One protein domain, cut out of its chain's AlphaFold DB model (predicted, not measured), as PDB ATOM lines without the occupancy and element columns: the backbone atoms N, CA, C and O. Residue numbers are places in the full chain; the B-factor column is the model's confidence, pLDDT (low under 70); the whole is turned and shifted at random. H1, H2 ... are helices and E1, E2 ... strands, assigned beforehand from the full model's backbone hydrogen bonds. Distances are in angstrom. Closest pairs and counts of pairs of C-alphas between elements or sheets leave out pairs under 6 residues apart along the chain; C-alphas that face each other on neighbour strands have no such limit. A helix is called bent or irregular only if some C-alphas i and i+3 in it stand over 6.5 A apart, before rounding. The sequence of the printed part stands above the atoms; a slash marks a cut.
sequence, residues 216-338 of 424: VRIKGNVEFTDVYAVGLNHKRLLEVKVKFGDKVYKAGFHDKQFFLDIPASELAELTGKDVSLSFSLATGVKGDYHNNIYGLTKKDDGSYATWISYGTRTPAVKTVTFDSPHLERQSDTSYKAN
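This is residues 216 to 338 of the 424 residues of an uncharacterized protein of Glaesserella parasuis ZJ0906 (UniProt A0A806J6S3). One long sheet curls round into an incomplete barrel, folded so that E8, E1 and E4 face E2, E5, E10 and E9, with E3 as the hinge. Beyond one end of this body, next to the short helices H1 and H2, lies a separate hairpin of E6 and E7, while H3 is at the other end. The printed part has 123 residues with three named helices and ten named strands, in the order E1 H1 H2 E2 E3 E4 H3 E5 E6 E7 E8 E9 E10, and its class is mostly strand. The large sheet runs E8 E1 E4 E3 E2 E5 E10 E9, and both it and the pair E6 and E7 are antiparallel. The whole is only just loose, close to compact, with a radius of gyration of the C-alphas of 16.7 A, and elongated, spanning 54 by 32 by 20 A.

E1, residues 216 to 224, is an inner strand between E4, residues 257 to 263, and edge strand E8, residues 317 to 323. N 218 and O 260 are 2.8 A apart, and N 221 and O 321 are 2.8 A apart, both within hydrogen-bond range. H1, residues 226 to 229, only grazes the sheet. H2, residues 233 to 236, is on the sheet at a height of 6.8 A and over none of its strands. H1 and H2 are close but not clearly touching, with the C-alphas of Tyr 228 and His 234 closest at 5.6 A. E2, residues 237 to 244, E3, residues 247 to 254, and E4 form a meander, each strand the antiparallel neighbour of the one before. E2 and E3 are a hairpin, with N 242 and O 249 at 2.9 A; E3 and E4 are another, with N 252 and O 259 at 2.9 A. The pairing of E3 is staggered: its residues 247 to 251 pair with E2 and 252 to 254 with E4. H3, residues 264 to 269, only grazes the sheet, and every O i to N i+4 pair in it is within hydrogen-bond range; H1 and H2 are too short for such a pair. E5, residues 274 to 281, is antiparallel to E2 at 162 degrees, with N 241 and O 278 at 2.8 A. E6, residues 293 to 298, and E7, residues 304 to 309, are a hairpin, with N 295 and O 307 at 2.9 A. The closest C-alphas of E6 and H1 are those of Gly 295 and Val 227, 5.3 A apart. E9, residues 327 to 329, and E10, residues 335 to 337, are a hairpin, with N 328 and O 336 at 2.8 A. E10 also pairs with E5, with N 275 and O 335 at 2.8 A. E8 and E9, the edge strands, meet only through their link. The sheet is strongly twisted and is a folded sheet, one sheet bent back on itself into two leaves.

E1 begins at C-alpha 216, (-20.058, -21.477, -21.139), and is 25.8 A long. E5 measures 23.1 A, E3 22.1 A, E4 20.4 A and E2 20.2 A. E6 begins at C-alpha 293, (-48.065, -39.751, -13.449), and is 16.7 A long; E7 is 16.1 A and E8 16.9 A. E10 ends at C-alpha 337, (-29.449, -14.033, -23.413).

The two C-alphas farthest apart are those of Ser 265 and Asp 301, at 57.7 A. The printed part has no cut. The link from E5 to E6, 11 residues, is long. The mean pLDDT of the printed part is 85.6, and residues 282 to 291 and 310 to 312 are under 70.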
ATOM      1  N   VAL A 216     -19.305 -22.180 -22.174       89.75
ATOM      2  CA  VAL A 216     -20.058 -21.477 -21.139       89.75
ATOM      3  C   VAL A 216     -21.081 -22.442 -20.558       89.75
ATOM      4  O   VAL A 216     -21.960 -22.938 -21.264       89.75
ATOM      5  N   ARG A 217     -20.988 -22.694 -19.252       92.38
ATOM      6  CA  ARG A 217     -21.958 -23.520 -18.534       92.38
ATOM      7  C   ARG A 217     -23.108 -22.666 -18.015       92.38
ATOM      8  O   ARG A 217     -22.922 -21.822 -17.146       92.38
ATOM      9  N   ILE A 218     -24.316 -22.956 -18.479       93.38
ATOM     10  CA  ILE A 218     -25.565 -22.369 -17.998       93.38
ATOM     11  C   ILE A 218     -26.235 -23.378 -17.072       93.38
ATOM     12  O   ILE A 218     -26.549 -24.487 -17.501       93.38
ATOM     13  N   LYS A 219     -26.467 -23.005 -15.812       93.94
ATOM     14  CA  LYS A 219     -27.188 -23.835 -14.838       93.94
ATOM     15  C   LYS A 219     -28.510 -23.201 -14.454       93.94
ATOM     16  O   LYS A 219     -28.708 -22.000 -14.625       93.94
ATOM     17  N   GLY A 220     -29.400 -24.002 -13.892       93.19
ATOM     18  CA  GLY A 220     -30.610 -23.476 -13.295       93.19
ATOM     19  C   GLY A 220     -31.432 -24.505 -12.542       93.19
ATOM     20  O   GLY A 220     -31.142 -25.701 -12.570       93.19
ATOM     21  N   ASN A 221     -32.477 -24.020 -11.881       93.50
ATOM     22  CA  ASN A 221     -33.463 -24.834 -11.182       93.50
ATOM     23  C   ASN A 221     -34.858 -24.565 -11.749       93.50
ATOM     24  O   ASN A 221     -35.166 -23.450 -12.175       93.50
ATOM     25  N   VAL A 222     -35.708 -25.585 -11.713       93.19
ATOM     26  CA  VAL A 222     -37.108 -25.517 -12.135       93.19
ATOM     27  C   VAL A 222     -38.020 -25.871 -10.974       93.19
ATOM     28  O   VAL A 222     -37.933 -26.959 -10.407       93.19
ATOM     29  N   GLU A 223     -38.971 -24.996 -10.674       93.25
ATOM     30  CA  GLU A 223     -40.128 -25.357  -9.863       93.25
ATOM     31  C   GLU A 223     -41.307 -25.680 -10.775       93.25
ATOM     32  O   GLU A 223     -41.641 -24.914 -11.678       93.25
ATOM     33  N   PHE A 224     -41.972 -26.802 -10.522       91.56
ATOM     34  CA  PHE A 224     -43.175 -27.201 -11.248       91.56
ATOM     35  C   PHE A 224     -44.439 -26.899 -10.439       91.56
ATOM     36  O   PHE A 224     -44.386 -26.789  -9.212       91.56
ATOM     37  N   THR A 225     -45.581 -26.813 -11.120       88.38
ATOM     38  CA  THR A 225     -46.913 -26.799 -10.499       88.38
ATOM     39  C   THR A 225     -47.572 -28.184 -10.545       88.38
ATOM     40  O   THR A 225     -47.050 -29.148 -11.122       88.38
ATOM     41  N   ASP A 226     -48.742 -28.287  -9.913       86.00
ATOM     42  CA  ASP A 226     -49.648 -29.434  -9.998       86.00
ATOM     43  C   ASP A 226     -48.989 -30.768  -9.611       86.00
ATOM     44  O   ASP A 226     -48.253 -30.873  -8.631       86.00
ATOM     45  N   VAL A 227     -49.257 -31.818 -10.389       85.56
ATOM     46  CA  VAL A 227     -48.744 -33.169 -10.154       85.56
ATOM     47  C   VAL A 227     -47.222 -33.255 -10.249       85.56
ATOM     48  O   VAL A 227     -46.650 -34.176  -9.685       85.56
ATOM     49  N   TYR A 228     -46.545 -32.309 -10.904       87.62
ATOM     50  CA  TYR A 228     -45.080 -32.285 -10.972       87.62
ATOM     51  C   TYR A 228     -44.434 -31.508  -9.815       87.62
ATOM     52  O   TYR A 228     -43.234 -31.659  -9.583       87.62
ATOM     53  N   ALA A 229     -45.210 -30.727  -9.054       86.69
ATOM     54  CA  ALA A 229     -44.731 -30.070  -7.837       86.69
ATOM     55  C   ALA A 229     -44.433 -31.077  -6.714       86.69
ATOM     56  O   ALA A 229     -43.538 -30.856  -5.896       86.69
ATOM     57  N   VAL A 230     -45.177 -32.189  -6.687       77.25
ATOM     58  CA  VAL A 230     -45.198 -33.164  -5.590       77.25
ATOM     59  C   VAL A 230     -44.631 -34.527  -5.995       77.25
ATOM     60  O   VAL A 230     -44.765 -34.982  -7.131       77.25
ATOM     61  N   GLY A 231     -44.018 -35.217  -5.030       79.44
ATOM     62  CA  GLY A 231     -43.505 -36.573  -5.215       79.44
ATOM     63  C   GLY A 231     -42.340 -36.659  -6.207       79.44
ATOM     64  O   GLY A 231     -41.481 -35.784  -6.254       79.44
ATOM     65  N   LEU A 232     -42.291 -37.753  -6.973       83.44
ATOM     66  CA  LEU A 232     -41.179 -38.092  -7.874       83.44
ATOM     67  C   LEU A 232     -41.529 -37.929  -9.363       83.44
ATOM     68  O   LEU A 232     -40.818 -38.450 -10.218       83.44
ATOM     69  N   ASN A 233     -42.622 -37.239  -9.703       84.19
ATOM     70  CA  ASN A 233     -43.060 -37.124 -11.100       84.19
ATOM     71  C   ASN A 233     -42.070 -36.353 -11.984       84.19
ATOM     72  O   ASN A 233     -41.970 -36.650 -13.169       84.19
ATOM     73  N   HIS A 234     -41.278 -35.433 -11.424       82.12
ATOM     74  CA  HIS A 234     -40.199 -34.758 -12.158       82.12
ATOM     75  C   HIS A 234     -39.098 -35.716 -12.627       82.12
ATOM     76  O   HIS A 234     -38.421 -35.423 -13.606       82.12
ATOM     77  N   LYS A 235     -38.940 -36.886 -11.990       81.62
ATOM     78  CA  LYS A 235     -37.989 -37.922 -12.428       81.62
ATOM     79  C   LYS A 235     -38.439 -38.667 -13.691       81.62
ATOM     80  O   LYS A 235     -37.685 -39.483 -14.202       81.62
ATOM     81  N   ARG A 236     -39.655 -38.403 -14.188       79.50
ATOM     82  CA  ARG A 236     -40.222 -39.009 -15.410       79.50
ATOM     83  C   ARG A 236     -40.040 -38.144 -16.659       79.50
ATOM     84  O   ARG A 236     -40.503 -38.511 -17.738       79.50
ATOM     85  N   LEU A 237     -39.396 -36.986 -16.521       80.06
ATOM     86  CA  LEU A 237     -39.023 -36.138 -17.649       80.06
ATOM     87  C   LEU A 237     -37.857 -36.800 -18.389       80.06
ATOM     88  O   LEU A 237     -36.824 -37.064 -17.780       80.06
ATOM     89  N   LEU A 238     -38.033 -37.086 -19.681       75.06
ATOM     90  CA  LEU A 238     -36.999 -37.749 -20.485       75.06
ATOM     91  C   LEU A 238     -35.946 -36.773 -20.985       75.06
ATOM     92  O   LEU A 238     -34.766 -37.099 -21.051       75.06
ATOM     93  N   GLU A 239     -36.391 -35.590 -21.393       82.44
ATOM     94  CA  GLU A 239     -35.530 -34.608 -22.029       82.44
ATOM     95  C   GLU A 239     -35.949 -33.215 -21.583       82.44
ATOM     96  O   GLU A 239     -37.127 -32.849 -21.662       82.44
ATOM     97  N   VAL A 240     -34.971 -32.440 -21.129       88.81
ATOM     98  CA  VAL A 240     -35.116 -31.007 -20.905       88.81
ATOM     99  C   VAL A 240     -34.348 -30.305 -22.000       88.81
ATOM    100  O   VAL A 240     -33.192 -30.627 -22.275       88.81
ATOM    101  N   LYS A 241     -35.013 -29.361 -22.652       91.69
ATOM    102  CA  LYS A 241     -34.415 -28.542 -23.693       91.69
ATOM    103  C   LYS A 241     -34.412 -27.097 -23.257       91.69
ATOM    104  O   LYS A 241     -35.466 -26.579 -22.886       91.69
ATOM    105  N   VAL A 242     -33.260 -26.453 -23.365       93.62
ATOM    106  CA  VAL A 242     -33.142 -24.998 -23.258       93.62
ATOM    107  C   VAL A 242     -33.261 -24.442 -24.671       93.62
ATOM    108  O   VAL A 242     -32.565 -24.893 -25.581       93.62
ATOM    109  N   LYS A 243     -34.177 -23.503 -24.873       93.62
ATOM    110  CA  LYS A 243     -34.400 -22.839 -26.155       93.62
ATOM    111  C   LYS A 243     -33.890 -21.412 -26.090       93.62
ATOM    112  O   LYS A 243     -34.212 -20.726 -25.127       93.62
ATOM    113  N   PHE A 244     -33.171 -20.984 -27.120       95.12
ATOM    114  CA  PHE A 244     -32.748 -19.603 -27.345       95.12
ATOM    115  C   PHE A 244     -33.353 -19.135 -28.672       95.12
ATOM    116  O   PHE A 244     -32.844 -19.462 -29.746       95.12
ATOM    117  N   GLY A 245     -34.485 -18.430 -28.612       93.12
ATOM    118  CA  GLY A 245     -35.339 -18.227 -29.784       93.12
ATOM    119  C   GLY A 245     -35.727 -19.573 -30.409       93.12
ATOM    120  O   GLY A 245     -36.333 -20.415 -29.744       93.12
ATOM    121  N   ASP A 246     -35.320 -19.794 -31.661       92.56
ATOM    122  CA  ASP A 246     -35.600 -21.028 -32.408       92.56
ATOM    123  C   ASP A 246     -34.552 -22.135 -32.204       92.56
ATOM    124  O   ASP A 246     -34.822 -23.299 -32.510       92.56
ATOM    125  N   LYS A 247     -33.357 -21.810 -31.682       95.31
ATOM    126  CA  LYS A 247     -32.319 -22.820 -31.418       95.31
ATOM    127  C   LYS A 247     -32.664 -23.611 -30.158       95.31
ATOM    128  O   LYS A 247     -33.083 -23.047 -29.146       95.31
ATOM    129  N   VAL A 248     -32.473 -24.929 -30.211       93.88
ATOM    130  CA  VAL A 248     -32.904 -25.864 -29.165       93.88
ATOM    131  C   VAL A 248     -31.745 -26.758 -28.742       93.88
ATOM    132  O   VAL A 248     -31.232 -27.531 -29.547       93.88
ATOM    133  N   TYR A 249     -31.394 -26.711 -27.460       94.69
ATOM    134  CA  TYR A 249     -30.278 -27.458 -26.887       94.69
ATOM    135  C   TYR A 249     -30.780 -28.490 -25.893       94.69
ATOM    136  O   TYR A 249     -31.634 -28.187 -25.061       94.69
ATOM    137  N   LYS A 250     -30.226 -29.701 -25.941       93.75
ATOM    138  CA  LYS A 250     -30.454 -30.699 -24.894       93.75
ATOM    139  C   LYS A 250     -29.675 -30.291 -23.650       93.75
ATOM    140  O   LYS A 250     -28.481 -30.031 -23.738       93.75
ATOM    141  N   ALA A 251     -30.348 -30.256 -22.511       93.31
ATOM    142  CA  ALA A 251     -29.729 -29.982 -21.227       93.31
ATOM    143  C   ALA A 251     -29.666 -31.257 -20.389       93.31
ATOM    144  O   ALA A 251     -30.588 -32.078 -20.402       93.31
ATOM    145  N   GLY A 252     -28.586 -31.400 -19.625       90.44
ATOM    146  CA  GLY A 252     -28.561 -32.353 -18.527       90.44
ATOM    147  C   GLY A 252     -29.615 -31.941 -17.507       90.44
ATOM    148  O   GLY A 252     -29.747 -30.756 -17.211       90.44
ATOM    149  N   PHE A 253     -30.377 -32.899 -16.986       88.88
ATOM    150  CA  PHE A 253     -31.402 -32.642 -15.981       88.88
ATOM    151  C   PHE A 253     -31.338 -33.691 -14.885       88.88
ATOM    152  O   PHE A 253     -31.401 -34.892 -15.146       88.88
ATOM    153  N   HIS A 254     -31.217 -33.229 -13.650       87.19
ATOM    154  CA  HIS A 254     -31.203 -34.083 -12.481       87.19
ATOM    155  C   HIS A 254     -31.874 -33.362 -11.321       87.19
ATOM    156  O   HIS A 254     -31.516 -32.238 -10.993       87.19
ATOM    157  N   ASP A 255     -32.869 -34.017 -10.728       87.31
ATOM    158  CA  ASP A 255     -33.584 -33.547  -9.540       87.31
ATOM    159  C   ASP A 255     -33.986 -32.060  -9.577       87.31
ATOM    160  O   ASP A 255     -33.654 -31.280  -8.692       87.31
ATOM    161  N   LYS A 256     -34.711 -31.665 -10.636       89.62
ATOM    162  CA  LYS A 256     -35.191 -30.285 -10.869       89.62
ATOM    163  C   LYS A 256     -34.097 -29.261 -11.189       89.62
ATOM    164  O   LYS A 256     -34.425 -28.105 -11.447       89.62
ATOM    165  N   GLN A 257     -32.838 -29.674 -11.258       92.06
ATOM    166  CA  GLN A 257     -31.730 -28.854 -11.729       92.06
ATOM    167  C   GLN A 257     -31.396 -29.210 -13.172       92.06
ATOM    168  O   GLN A 257     -31.461 -30.378 -13.558       92.06
ATOM    169  N   PHE A 258     -31.016 -28.218 -13.967       92.25
ATOM    170  CA  PHE A 258     -30.509 -28.438 -15.314       92.25
ATOM    171  C   PHE A 258     -29.169 -27.750 -15.531       92.25
ATOM    172  O   PHE A 258     -28.834 -26.771 -14.862       92.25
ATOM    173  N   PHE A 259     -28.413 -28.261 -16.496       94.44
ATOM    174  CA  PHE A 259     -27.232 -27.592 -17.013       94.44
ATOM    175  C   PHE A 259     -27.097 -27.791 -18.523       94.44
ATOM    176  O   PHE A 259     -27.490 -28.822 -19.070       94.44
ATOM    177  N   LEU A 260     -26.519 -26.799 -19.183       95.12
ATOM    178  CA  LEU A 260     -26.170 -26.808 -20.595       95.12
ATOM    179  C   LEU A 260     -24.777 -26.202 -20.743       95.12
ATOM    180  O   LEU A 260     -24.539 -25.112 -20.233       95.12
ATOM    181  N   ASP A 261     -23.894 -26.884 -21.464       93.62
ATOM    182  CA  ASP A 261     -22.629 -26.311 -21.917       93.62
ATOM    183  C   ASP A 261     -22.802 -25.861 -23.370       93.62
ATOM    184  O   ASP A 261     -23.205 -26.657 -24.217       93.62
ATOM    185  N   ILE A 262     -22.540 -24.584 -23.643       92.38
ATOM    186  CA  ILE A 262     -22.666 -23.974 -24.971       92.38
ATOM    187  C   ILE A 262     -21.363 -23.245 -25.327       92.38
ATOM    188  O   ILE A 262     -20.815 -22.555 -24.465       92.38
ATOM    189  N   PRO A 263     -20.835 -23.365 -26.557       90.00
ATOM    190  CA  PRO A 263     -19.696 -22.560 -26.990       90.00
ATOM    191  C   PRO A 263     -19.960 -21.059 -26.809       90.00
ATOM    192  O   PRO A 263     -21.027 -20.563 -27.167       90.00
ATOM    193  N   ALA A 264     -18.987 -20.316 -26.280       85.56
ATOM    194  CA  ALA A 264     -19.095 -18.866 -26.095       85.56
ATOM    195  C   ALA A 264     -19.391 -18.109 -27.400       85.56
ATOM    196  O   ALA A 264     -20.152 -17.143 -27.398       85.56
ATOM    197  N   SER A 265     -18.800 -18.563 -28.509       82.19
ATOM    198  CA  SER A 265     -19.058 -18.085 -29.874       82.19
ATOM    199  C   SER A 265     -20.545 -18.176 -30.220       82.19
ATOM    200  O   SER A 265     -21.159 -17.194 -30.630       82.19
ATOM    201  N   GLU A 266     -21.138 -19.341 -29.980       89.94
ATOM    202  CA  GLU A 266     -22.545 -19.604 -30.254       89.94
ATOM    203  C   GLU A 266     -23.472 -18.837 -29.303       89.94
ATOM    204  O   GLU A 266     -24.478 -18.277 -29.737       89.94
ATOM    205  N   LEU A 267     -23.131 -18.753 -28.014       90.69
ATOM    206  CA  LEU A 267     -23.907 -17.979 -27.046       90.69
ATOM    207  C   LEU A 267     -23.901 -16.475 -27.371       90.69
ATOM    208  O   LEU A 267     -24.916 -15.807 -27.176       90.69
ATOM    209  N   ALA A 268     -22.798 -15.949 -27.915       87.38
ATOM    210  CA  ALA A 268     -22.717 -14.562 -28.367       87.38
ATOM    211  C   ALA A 268     -23.733 -14.260 -29.483       87.38
ATOM    212  O   ALA A 268     -24.453 -13.266 -29.383       87.38
ATOM    213  N   GLU A 269     -23.865 -15.140 -30.484       89.69
ATOM    214  CA  GLU A 269     -24.857 -15.019 -31.572       89.69
ATOM    215  C   GLU A 269     -26.311 -15.063 -31.078       89.69
ATOM    216  O   GLU A 269     -27.228 -14.578 -31.746       89.69
ATOM    217  N   LEU A 270     -26.536 -15.657 -29.907       93.94
ATOM    218  CA  LEU A 270     -27.849 -15.776 -29.279       93.94
ATOM    219  C   LEU A 270     -28.210 -14.580 -28.398       93.94
ATOM    220  O   LEU A 270     -29.334 -14.522 -27.897       93.94
ATOM    221  N   THR A 271     -27.300 -13.626 -28.207       92.88
ATOM    222  CA  THR A 271     -27.544 -12.434 -27.384       92.88
ATOM    223  C   THR A 271     -28.797 -11.685 -27.851       92.88
ATOM    224  O   THR A 271     -29.031 -11.476 -29.040       92.88
ATOM    225  N   GLY A 272     -29.645 -11.309 -26.896       92.38
ATOM    226  CA  GLY A 272     -30.939 -10.665 -27.109       92.38
ATOM    227  C   GLY A 272     -32.104 -11.622 -27.388       92.38
ATOM    228  O   GLY A 272     -33.252 -11.174 -27.362       92.38
ATOM    229  N   LYS A 273     -31.857 -12.920 -27.629       96.50
ATOM    230  CA  LYS A 273     -32.921 -13.916 -27.843       96.50
ATOM    231  C   LYS A 273     -33.576 -14.331 -26.527       96.50
ATOM    232  O   LYS A 273     -32.914 -14.419 -25.490       96.50
ATOM    233  N   ASP A 274     -34.870 -14.633 -26.601       95.31
ATOM    234  CA  ASP A 274     -35.632 -15.152 -25.466       95.31
ATOM    235  C   ASP A 274     -35.194 -16.576 -25.124       95.31
ATOM    236  O   ASP A 274     -35.012 -17.423 -26.002       95.31
ATOM    237  N   VAL A 275     -35.059 -16.834 -23.827       95.19
ATOM    238  CA  VAL A 275     -34.628 -18.109 -23.271       95.19
ATOM    239  C   VAL A 275     -35.784 -18.762 -22.532       95.19
ATOM    240  O   VAL A 275     -36.402 -18.163 -21.650       95.19
ATOM    241  N   SER A 276     -36.081 -20.006 -22.899       90.75
ATOM    242  CA  SER A 276     -37.162 -20.792 -22.300       90.75
ATOM    243  C   SER A 276     -36.778 -22.259 -22.139       90.75
ATOM    244  O   SER A 276     -35.817 -22.743 -22.740       90.75
ATOM    245  N   LEU A 277     -37.539 -22.985 -21.321       90.56
ATOM    246  CA  LEU A 277     -37.405 -24.430 -21.174       90.56
ATOM    247  C   LEU A 277     -38.565 -25.147 -21.857       90.56
ATOM    248  O   LEU A 277     -39.707 -24.692 -21.832       90.56
ATOM    249  N   SER A 278     -38.281 -26.314 -22.419       87.06
ATOM    250  CA  SER A 278     -39.310 -27.260 -22.842       87.06
ATOM    251  C   SER A 278     -38.956 -28.671 -22.402       87.06
ATOM    252  O   SER A 278     -37.783 -29.014 -22.261       87.06
ATOM    253  N   PHE A 279     -39.983 -29.483 -22.183       85.69
ATOM    254  CA  PHE A 279     -39.857 -30.804 -21.581       85.69
ATOM    255  C   PHE A 279     -40.493 -31.835 -22.500       85.69
ATOM    256  O   PHE A 279     -41.587 -31.616 -23.020       85.69
ATOM    257  N   SER A 280     -39.816 -32.960 -22.708       75.88
ATOM    258  CA  SER A 280     -40.397 -34.129 -23.369       75.88
ATOM    259  C   SER A 280     -40.654 -35.232 -22.352       75.88
ATOM    260  O   SER A 280     -39.885 -35.446 -21.412       75.88
ATOM    261  N   LEU A 281     -41.779 -35.911 -22.542       71.25
ATOM    262  CA  LEU A 281     -42.283 -36.944 -21.650       71.25
ATOM    263  C   LEU A 281     -42.073 -38.314 -22.275       71.25
ATOM    264  O   LEU A 281     -42.138 -38.456 -23.495       71.25
ATOM    265  N   ALA A 282     -41.897 -39.326 -21.433       60.94
ATOM    266  CA  ALA A 282     -42.003 -40.702 -21.883       60.94
ATOM    267  C   ALA A 282     -43.439 -40.973 -22.329       60.94
ATOM    268  O   ALA A 282     -44.388 -40.795 -21.563       60.94
ATOM    269  N   THR A 283     -43.616 -41.358 -23.591       57.53
ATOM    270  CA  THR A 283     -44.924 -41.752 -24.110       57.53
ATOM    271  C   THR A 283     -45.355 -43.029 -23.406       57.53
ATOM    272  O   THR A 283     -44.763 -44.086 -23.617       57.53
ATOM    273  N   GLY A 284     -46.379 -42.934 -22.559       54.00
ATOM    274  CA  GLY A 284     -46.966 -44.106 -21.922       54.00
ATOM    275  C   GLY A 284     -47.598 -45.014 -22.974       54.00
ATOM    276  O   GLY A 284     -48.585 -44.639 -23.607       54.00
ATOM    277  N   VAL A 285     -47.048 -46.211 -23.155       54.28
ATOM    278  CA  VAL A 285     -47.750 -47.300 -23.840       54.28
ATOM    279  C   VAL A 285     -48.754 -47.882 -22.846       54.28
ATOM    280  O   VAL A 285     -48.433 -48.076 -21.673       54.28
ATOM    281  N   LYS A 286     -49.990 -48.158 -23.277       51.03
ATOM    282  CA  LYS A 286     -50.999 -48.804 -22.422       51.03
ATOM    283  C   LYS A 286     -50.448 -50.151 -21.922       51.03
ATOM    284  O   LYS A 286     -50.281 -51.066 -22.719       51.03
ATOM    285  N   GLY A 287     -50.169 -50.252 -20.620       56.97
ATOM    286  CA  GLY A 287     -49.549 -51.428 -19.988       56.97
ATOM    287  C   GLY A 287     -48.119 -51.214 -19.473       56.97
ATOM    288  O   GLY A 287     -47.624 -52.055 -18.729       56.97
ATOM    289  N   ASP A 288     -47.474 -50.086 -19.795       62.31
ATOM    290  CA  ASP A 288     -46.187 -49.696 -19.210       62.31
ATOM    291  C   ASP A 288     -46.393 -48.796 -17.983       62.31
ATOM    292  O   ASP A 288     -46.617 -47.586 -18.078       62.31
ATOM    293  N   TYR A 289     -46.328 -49.407 -16.801       63.47
ATOM    294  CA  TYR A 289     -46.561 -48.729 -15.526       63.47
ATOM    295  C   TYR A 289     -45.410 -47.806 -15.091       63.47
ATOM    296  O   TYR A 289     -45.595 -47.019 -14.159       63.47
ATOM    297  N   HIS A 290     -44.246 -47.850 -15.754       61.44
ATOM    298  CA  HIS A 290     -43.084 -47.036 -15.376       61.44
ATOM    299  C   HIS A 290     -43.278 -45.541 -15.695       61.44
ATOM    300  O   HIS A 290     -42.706 -44.685 -15.015       61.44
ATOM    301  N   ASN A 291     -44.161 -45.219 -16.648       67.75
ATOM    302  CA  ASN A 291     -44.384 -43.860 -17.160       67.75
ATOM    303  C   ASN A 291     -45.648 -43.168 -16.616       67.75
ATOM    304  O   ASN A 291     -46.023 -42.089 -17.072       67.75
ATOM    305  N   ASN A 292     -46.297 -43.763 -15.616       77.06
ATOM    306  CA  ASN A 292     -47.499 -43.210 -15.002       77.06
ATOM    307  C   ASN A 292     -47.214 -41.939 -14.190       77.06
ATOM    308  O   ASN A 292     -46.268 -41.888 -13.402       77.06
ATOM    309  N   ILE A 293     -48.090 -40.940 -14.309       79.31
ATOM    310  CA  ILE A 293     -48.065 -39.751 -13.449       79.31
ATOM    311  C   ILE A 293     -48.994 -39.976 -12.260       79.31
ATOM    312  O   ILE A 293     -50.156 -40.348 -12.430       79.31
ATOM    313  N   TYR A 294     -48.485 -39.727 -11.056       83.81
ATOM    314  CA  TYR A 294     -49.218 -39.953  -9.813       83.81
ATOM    315  C   TYR A 294     -49.682 -38.628  -9.229       83.81
ATOM    316  O   TYR A 294     -48.875 -37.730  -9.008       83.81
ATOM    317  N   GLY A 295     -50.972 -38.490  -8.963       85.19
ATOM    318  CA  GLY A 295     -51.506 -37.331  -8.266       85.19
ATOM    319  C   GLY A 295     -51.846 -37.639  -6.817       85.19
ATOM    320  O   GLY A 295     -52.091 -38.787  -6.447       85.19
ATOM    321  N   LEU A 296     -51.862 -36.585  -6.009       85.88
ATOM    322  CA  LEU A 296     -52.281 -36.604  -4.615       85.88
ATOM    323  C   LEU A 296     -53.413 -35.595  -4.454       85.88
ATOM    324  O   LEU A 296     -53.247 -34.424  -4.787       85.88
ATOM    325  N   THR A 297     -54.543 -36.045  -3.925       86.31
ATOM    326  CA  THR A 297     -55.665 -35.176  -3.562       86.31
ATOM    327  C   THR A 297     -55.813 -35.210  -2.051       86.31
ATOM    328  O   THR A 297     -56.039 -36.278  -1.481       86.31
ATOM    329  N   LYS A 298     -55.660 -34.055  -1.397       86.75
ATOM    330  CA  LYS A 298     -55.907 -33.931   0.041       86.75
ATOM    331  C   LYS A 298     -57.414 -34.016   0.290       86.75
ATOM    332  O   LYS A 298     -58.177 -33.333  -0.385       86.75
ATOM    333  N   LYS A 299     -57.822 -34.869   1.219       92.06
ATOM    334  CA  LYS A 299     -59.204 -34.992   1.682       92.06
ATOM    335  C   LYS A 299     -59.453 -34.055   2.867       92.06
ATOM    336  O   LYS A 299     -58.506 -33.586   3.502       92.06
ATOM    337  N   ASP A 300     -60.724 -33.837   3.187       92.50
ATOM    338  CA  ASP A 300     -61.151 -32.968   4.293       92.50
ATOM    339  C   ASP A 300     -60.657 -33.458   5.664       92.50
ATOM    340  O   ASP A 300     -60.387 -32.656   6.554       92.50
ATOM    341  N   ASP A 301     -60.451 -34.771   5.814       91.12
ATOM    342  CA  ASP A 301     -59.893 -35.405   7.017       91.12
ATOM    343  C   ASP A 301     -58.363 -35.248   7.155       91.12
ATOM    344  O   ASP A 301     -57.755 -35.773   8.086       91.12
ATOM    345  N   GLY A 302     -57.721 -34.539   6.221       87.38
ATOM    346  CA  GLY A 302     -56.277 -34.329   6.190       87.38
ATOM    347  C   GLY A 302     -55.469 -35.482   5.590       87.38
ATOM    348  O   GLY A 302     -54.264 -35.314   5.388       87.38
ATOM    349  N   SER A 303     -56.094 -36.616   5.257       89.69
ATOM    350  CA  SER A 303     -55.457 -37.718   4.531       89.69
ATOM    351  C   SER A 303     -55.316 -37.406   3.035       89.69
ATOM    352  O   SER A 303     -55.898 -36.453   2.514       89.69
ATOM    353  N   TYR A 304     -54.531 -38.209   2.317       85.69
ATOM    354  CA  TYR A 304     -54.333 -38.053   0.876       85.69
ATOM    355  C   TYR A 304     -54.850 -39.277   0.121       85.69
ATOM    356  O   TYR A 304     -54.551 -40.414   0.479       85.69
ATOM    357  N   ALA A 305     -55.599 -39.049  -0.958       87.62
ATOM    358  CA  ALA A 305     -55.878 -40.065  -1.966       87.62
ATOM    359  C   ALA A 305     -54.833 -39.989  -3.083       87.62
ATOM    360  O   ALA A 305     -54.598 -38.913  -3.638       87.62
ATOM    361  N   THR A 306     -54.245 -41.127  -3.445       85.75
ATOM    362  CA  THR A 306     -53.406 -41.242  -4.642       85.75
ATOM    363  C   THR A 306     -54.249 -41.643  -5.842       85.75
ATOM    364  O   THR A 306     -55.093 -42.532  -5.734       85.75
ATOM    365  N   TRP A 307     -53.976 -41.060  -7.000       85.31
ATOM    366  CA  TRP A 307     -54.579 -41.466  -8.267       85.31
ATOM    367  C   TRP A 307     -53.523 -41.507  -9.372       85.31
ATOM    368  O   TRP A 307     -52.447 -40.923  -9.242       85.31
ATOM    369  N   ILE A 308     -53.823 -42.225 -10.453       80.00
ATOM    370  CA  ILE A 308     -52.904 -42.442 -11.573       80.00
ATOM    371  C   ILE A 308     -53.494 -41.817 -12.834       80.00
ATOM    372  O   ILE A 308     -54.666 -42.026 -13.145       80.00
ATOM    373  N   SER A 309     -52.677 -41.065 -13.568       76.81
ATOM    374  CA  SER A 309     -52.966 -40.656 -14.939       76.81
ATOM    375  C   SER A 309     -52.244 -41.590 -15.901       76.81
ATOM    376  O   SER A 309     -51.013 -41.658 -15.886       76.81
ATOM    377  N   TYR A 310     -53.010 -42.291 -16.735       68.88
ATOM    378  CA  TYR A 310     -52.472 -43.074 -17.842       68.88
ATOM    379  C   TYR A 310     -52.280 -42.143 -19.044       68.88
ATOM    380  O   TYR A 310     -53.257 -41.723 -19.661       68.88
ATOM    381  N   GLY A 311     -51.030 -41.788 -19.346       64.38
ATOM    382  CA  GLY A 311     -50.678 -40.904 -20.460       64.38
ATOM    383  C   GLY A 311     -49.732 -39.768 -20.071       64.38
ATOM    384  O   GLY A 311     -49.249 -39.683 -18.943       64.38
ATOM    385  N   THR A 312     -49.453 -38.884 -21.028       64.81
ATOM    386  CA  THR A 312     -48.514 -37.771 -20.877       64.81
ATOM    387  C   THR A 312     -49.245 -36.489 -20.463       64.81
ATOM    388  O   THR A 312     -50.005 -35.910 -21.234       64.81
ATOM    389  N   ARG A 313     -49.016 -36.005 -19.234       74.88
ATOM    390  CA  ARG A 313     -49.406 -34.636 -18.837       74.88
ATOM    391  C   ARG A 313     -48.220 -33.704 -19.014       74.88
ATOM    392  O   ARG A 313     -47.211 -33.912 -18.345       74.88
ATOM    393  N   THR A 314     -48.345 -32.682 -19.859       77.75
ATOM    394  CA  THR A 314     -47.306 -31.656 -20.038       77.75
ATOM    395  C   THR A 314     -46.972 -31.002 -18.693       77.75
ATOM    396  O   THR A 314     -47.896 -30.569 -17.999       77.75
ATOM    397  N   PRO A 315     -45.691 -30.935 -18.289       84.56
ATOM    398  CA  PRO A 315     -45.301 -30.263 -17.059       84.56
ATOM    399  C   PRO A 315     -45.578 -28.769 -17.170       84.56
ATOM    400  O   PRO A 315     -45.161 -28.127 -18.134       84.56
ATOM    401  N   ALA A 316     -46.253 -28.222 -16.167       85.00
ATOM    402  CA  ALA A 316     -46.397 -26.786 -16.007       85.00
ATOM    403  C   ALA A 316     -45.292 -26.280 -15.072       85.00
ATOM    404  O   ALA A 316     -45.058 -26.831 -13.993       85.00
ATOM    405  N   VAL A 317     -44.567 -25.263 -15.532       89.75
ATOM    406  CA  VAL A 317     -43.469 -24.641 -14.792       89.75
ATOM    407  C   VAL A 317     -44.014 -23.459 -14.009       89.75
ATOM    408  O   VAL A 317     -44.666 -22.585 -14.574       89.75
ATOM    409  N   LYS A 318     -43.723 -23.440 -12.711       91.56
ATOM    410  CA  LYS A 318     -44.025 -22.330 -11.815       91.56
ATOM    411  C   LYS A 318     -42.970 -21.238 -11.951       91.56
ATOM    412  O   LYS A 318     -43.304 -20.094 -12.229       91.56
ATOM    413  N   THR A 319     -41.706 -21.608 -11.764       91.50
ATOM    414  CA  THR A 319     -40.563 -20.699 -11.854       91.50
ATOM    415  C   THR A 319     -39.371 -21.412 -12.483       91.50
ATOM    416  O   THR A 319     -39.195 -22.627 -12.344       91.50
ATOM    417  N   VAL A 320     -38.540 -20.645 -13.180       92.38
ATOM    418  CA  VAL A 320     -37.206 -21.051 -13.615       92.38
ATOM    419  C   VAL A 320     -36.216 -20.056 -13.045       92.38
ATOM    420  O   VAL A 320     -36.378 -18.843 -13.174       92.38
ATOM    421  N   THR A 321     -35.166 -20.573 -12.428       92.56
ATOM    422  CA  THR A 321     -34.013 -19.774 -12.018       92.56
ATOM    423  C   THR A 321     -32.834 -20.193 -12.864       92.56
ATOM    424  O   THR A 321     -32.515 -21.376 -12.899       92.56
ATOM    425  N   PHE A 322     -32.211 -19.250 -13.562       91.38
ATOM    426  CA  PHE A 322     -30.913 -19.487 -14.176       91.38
ATOM    427  C   PHE A 322     -29.831 -18.916 -13.264       91.38
ATOM    428  O   PHE A 322     -29.921 -17.772 -12.829       91.38
ATOM    429  N   ASP A 323     -28.821 -19.727 -12.989       88.31
ATOM    430  CA  ASP A 323     -27.594 -19.339 -12.304       88.31
ATOM    431  C   ASP A 323     -26.519 -19.118 -13.375       88.31
ATOM    432  O   ASP A 323     -25.710 -19.997 -13.681       88.31
ATOM    433  N   SER A 324     -26.633 -17.987 -14.074       85.81
ATOM    434  CA  SER A 324     -25.694 -17.575 -15.118       85.81
ATOM    435  C   SER A 324     -25.677 -16.050 -15.238       85.81
ATOM    436  O   SER A 324     -26.741 -15.456 -15.421       85.81
ATOM    437  N   PRO A 325     -24.496 -15.404 -15.211       86.50
ATOM    438  CA  PRO A 325     -24.379 -13.960 -15.421       86.50
ATOM    439  C   PRO A 325     -24.701 -13.545 -16.864       86.50
ATOM    440  O   PRO A 325     -24.851 -12.361 -17.147       86.50
ATOM    441  N   HIS A 326     -24.815 -14.511 -17.777       90.62
ATOM    442  CA  HIS A 326     -25.076 -14.280 -19.195       90.62
ATOM    443  C   HIS A 326     -26.564 -14.361 -19.553       90.62
ATOM    444  O   HIS A 326     -26.906 -14.352 -20.736       90.62
ATOM    445  N   LEU A 327     -27.451 -14.492 -18.561       92.31
ATOM    446  CA  LEU A 327     -28.899 -14.527 -18.745       92.31
ATOM    447  C   LEU A 327     -29.572 -13.479 -17.862       92.31
ATOM    448  O   LEU A 327     -29.378 -13.440 -16.651       92.31
ATOM    449  N   GLU A 328     -30.423 -12.662 -18.467       93.06
ATOM    450  CA  GLU A 328     -31.132 -11.584 -17.792       93.06
ATOM    451  C   GLU A 328     -32.598 -11.961 -17.578       93.06
ATOM    452  O   GLU A 328     -33.355 -12.155 -18.536       93.06
ATOM    453  N   ARG A 329     -33.012 -12.074 -16.313       93.25
ATOM    454  CA  ARG A 329     -34.385 -12.433 -15.941       93.25
ATOM    455  C   ARG A 329     -35.369 -11.348 -16.371       93.25
ATOM    456  O   ARG A 329     -35.214 -10.192 -15.998       93.25
ATOM    457  N   GLN A 330     -36.415 -11.746 -17.089       93.81
ATOM    458  CA  GLN A 330     -37.523 -10.875 -17.493       93.81
ATOM    459  C   GLN A 330     -38.766 -11.108 -16.620       93.81
ATOM    460  O   GLN A 330     -39.480 -10.173 -16.275       93.81
ATOM    461  N   SER A 331     -39.028 -12.365 -16.246       90.69
ATOM    462  CA  SER A 331     -40.134 -12.766 -15.365       90.69
ATOM    463  C   SER A 331     -39.787 -14.048 -14.593       90.69
ATOM    464  O   SER A 331     -38.638 -14.486 -14.580       90.69
ATOM    465  N   ASP A 332     -40.758 -14.676 -13.931       87.88
ATOM    466  CA  ASP A 332     -40.564 -15.952 -13.228       87.88
ATOM    467  C   ASP A 332     -40.205 -17.121 -14.156       87.88
ATOM    468  O   ASP A 332     -39.646 -18.114 -13.696       87.88
ATOM    469  N   THR A 333     -40.499 -17.022 -15.455       86.62
ATOM    470  CA  THR A 333     -40.298 -18.109 -16.431       86.62
ATOM    471  C   THR A 333     -39.620 -17.667 -17.728       86.62
ATOM    472  O   THR A 333     -39.377 -18.506 -18.595       86.62
ATOM    473  N   SER A 334     -39.291 -16.378 -17.875       88.06
ATOM    474  CA  SER A 334     -38.693 -15.808 -19.086       88.06
ATOM    475  C   SER A 334     -37.376 -15.103 -18.781       88.06
ATOM    476  O   SER A 334     -37.270 -14.340 -17.818       88.06
ATOM    477  N   TYR A 335     -36.378 -15.369 -19.620       95.25
ATOM    478  CA  TYR A 335     -35.040 -14.786 -19.571       95.25
ATOM    479  C   TYR A 335     -34.638 -14.331 -20.974       95.25
ATOM    480  O   TYR A 335     -35.199 -14.805 -21.960       95.25
ATOM    481  N   LYS A 336     -33.641 -13.456 -21.072       95.75
ATOM    482  CA  LYS A 336     -32.967 -13.116 -22.331       95.75
ATOM    483  C   LYS A 336     -31.484 -13.420 -22.242       95.75
ATOM    484  O   LYS A 336     -30.879 -13.223 -21.191       95.75
ATOM    485  N   ALA A 337     -30.895 -13.882 -23.338       94.19
ATOM    486  CA  ALA A 337     -29.449 -14.033 -23.413       94.19
ATOM    487  C   ALA A 337     -28.768 -12.661 -23.450       94.19
ATOM    488  O   ALA A 337     -29.169 -11.779 -24.206       94.19
ATOM    489  N   ASN A 338     -27.736 -12.487 -22.636       90.69
ATOM    490  CA  ASN A 338     -26.958 -11.264 -22.506       90.69
ATOM    491  C   ASN A 338     -25.483 -11.638 -22.312       90.69
ATOM    492  O   ASN A 338     -24.927 -11.529 -21.219       90.69
TER     493      ASN A 338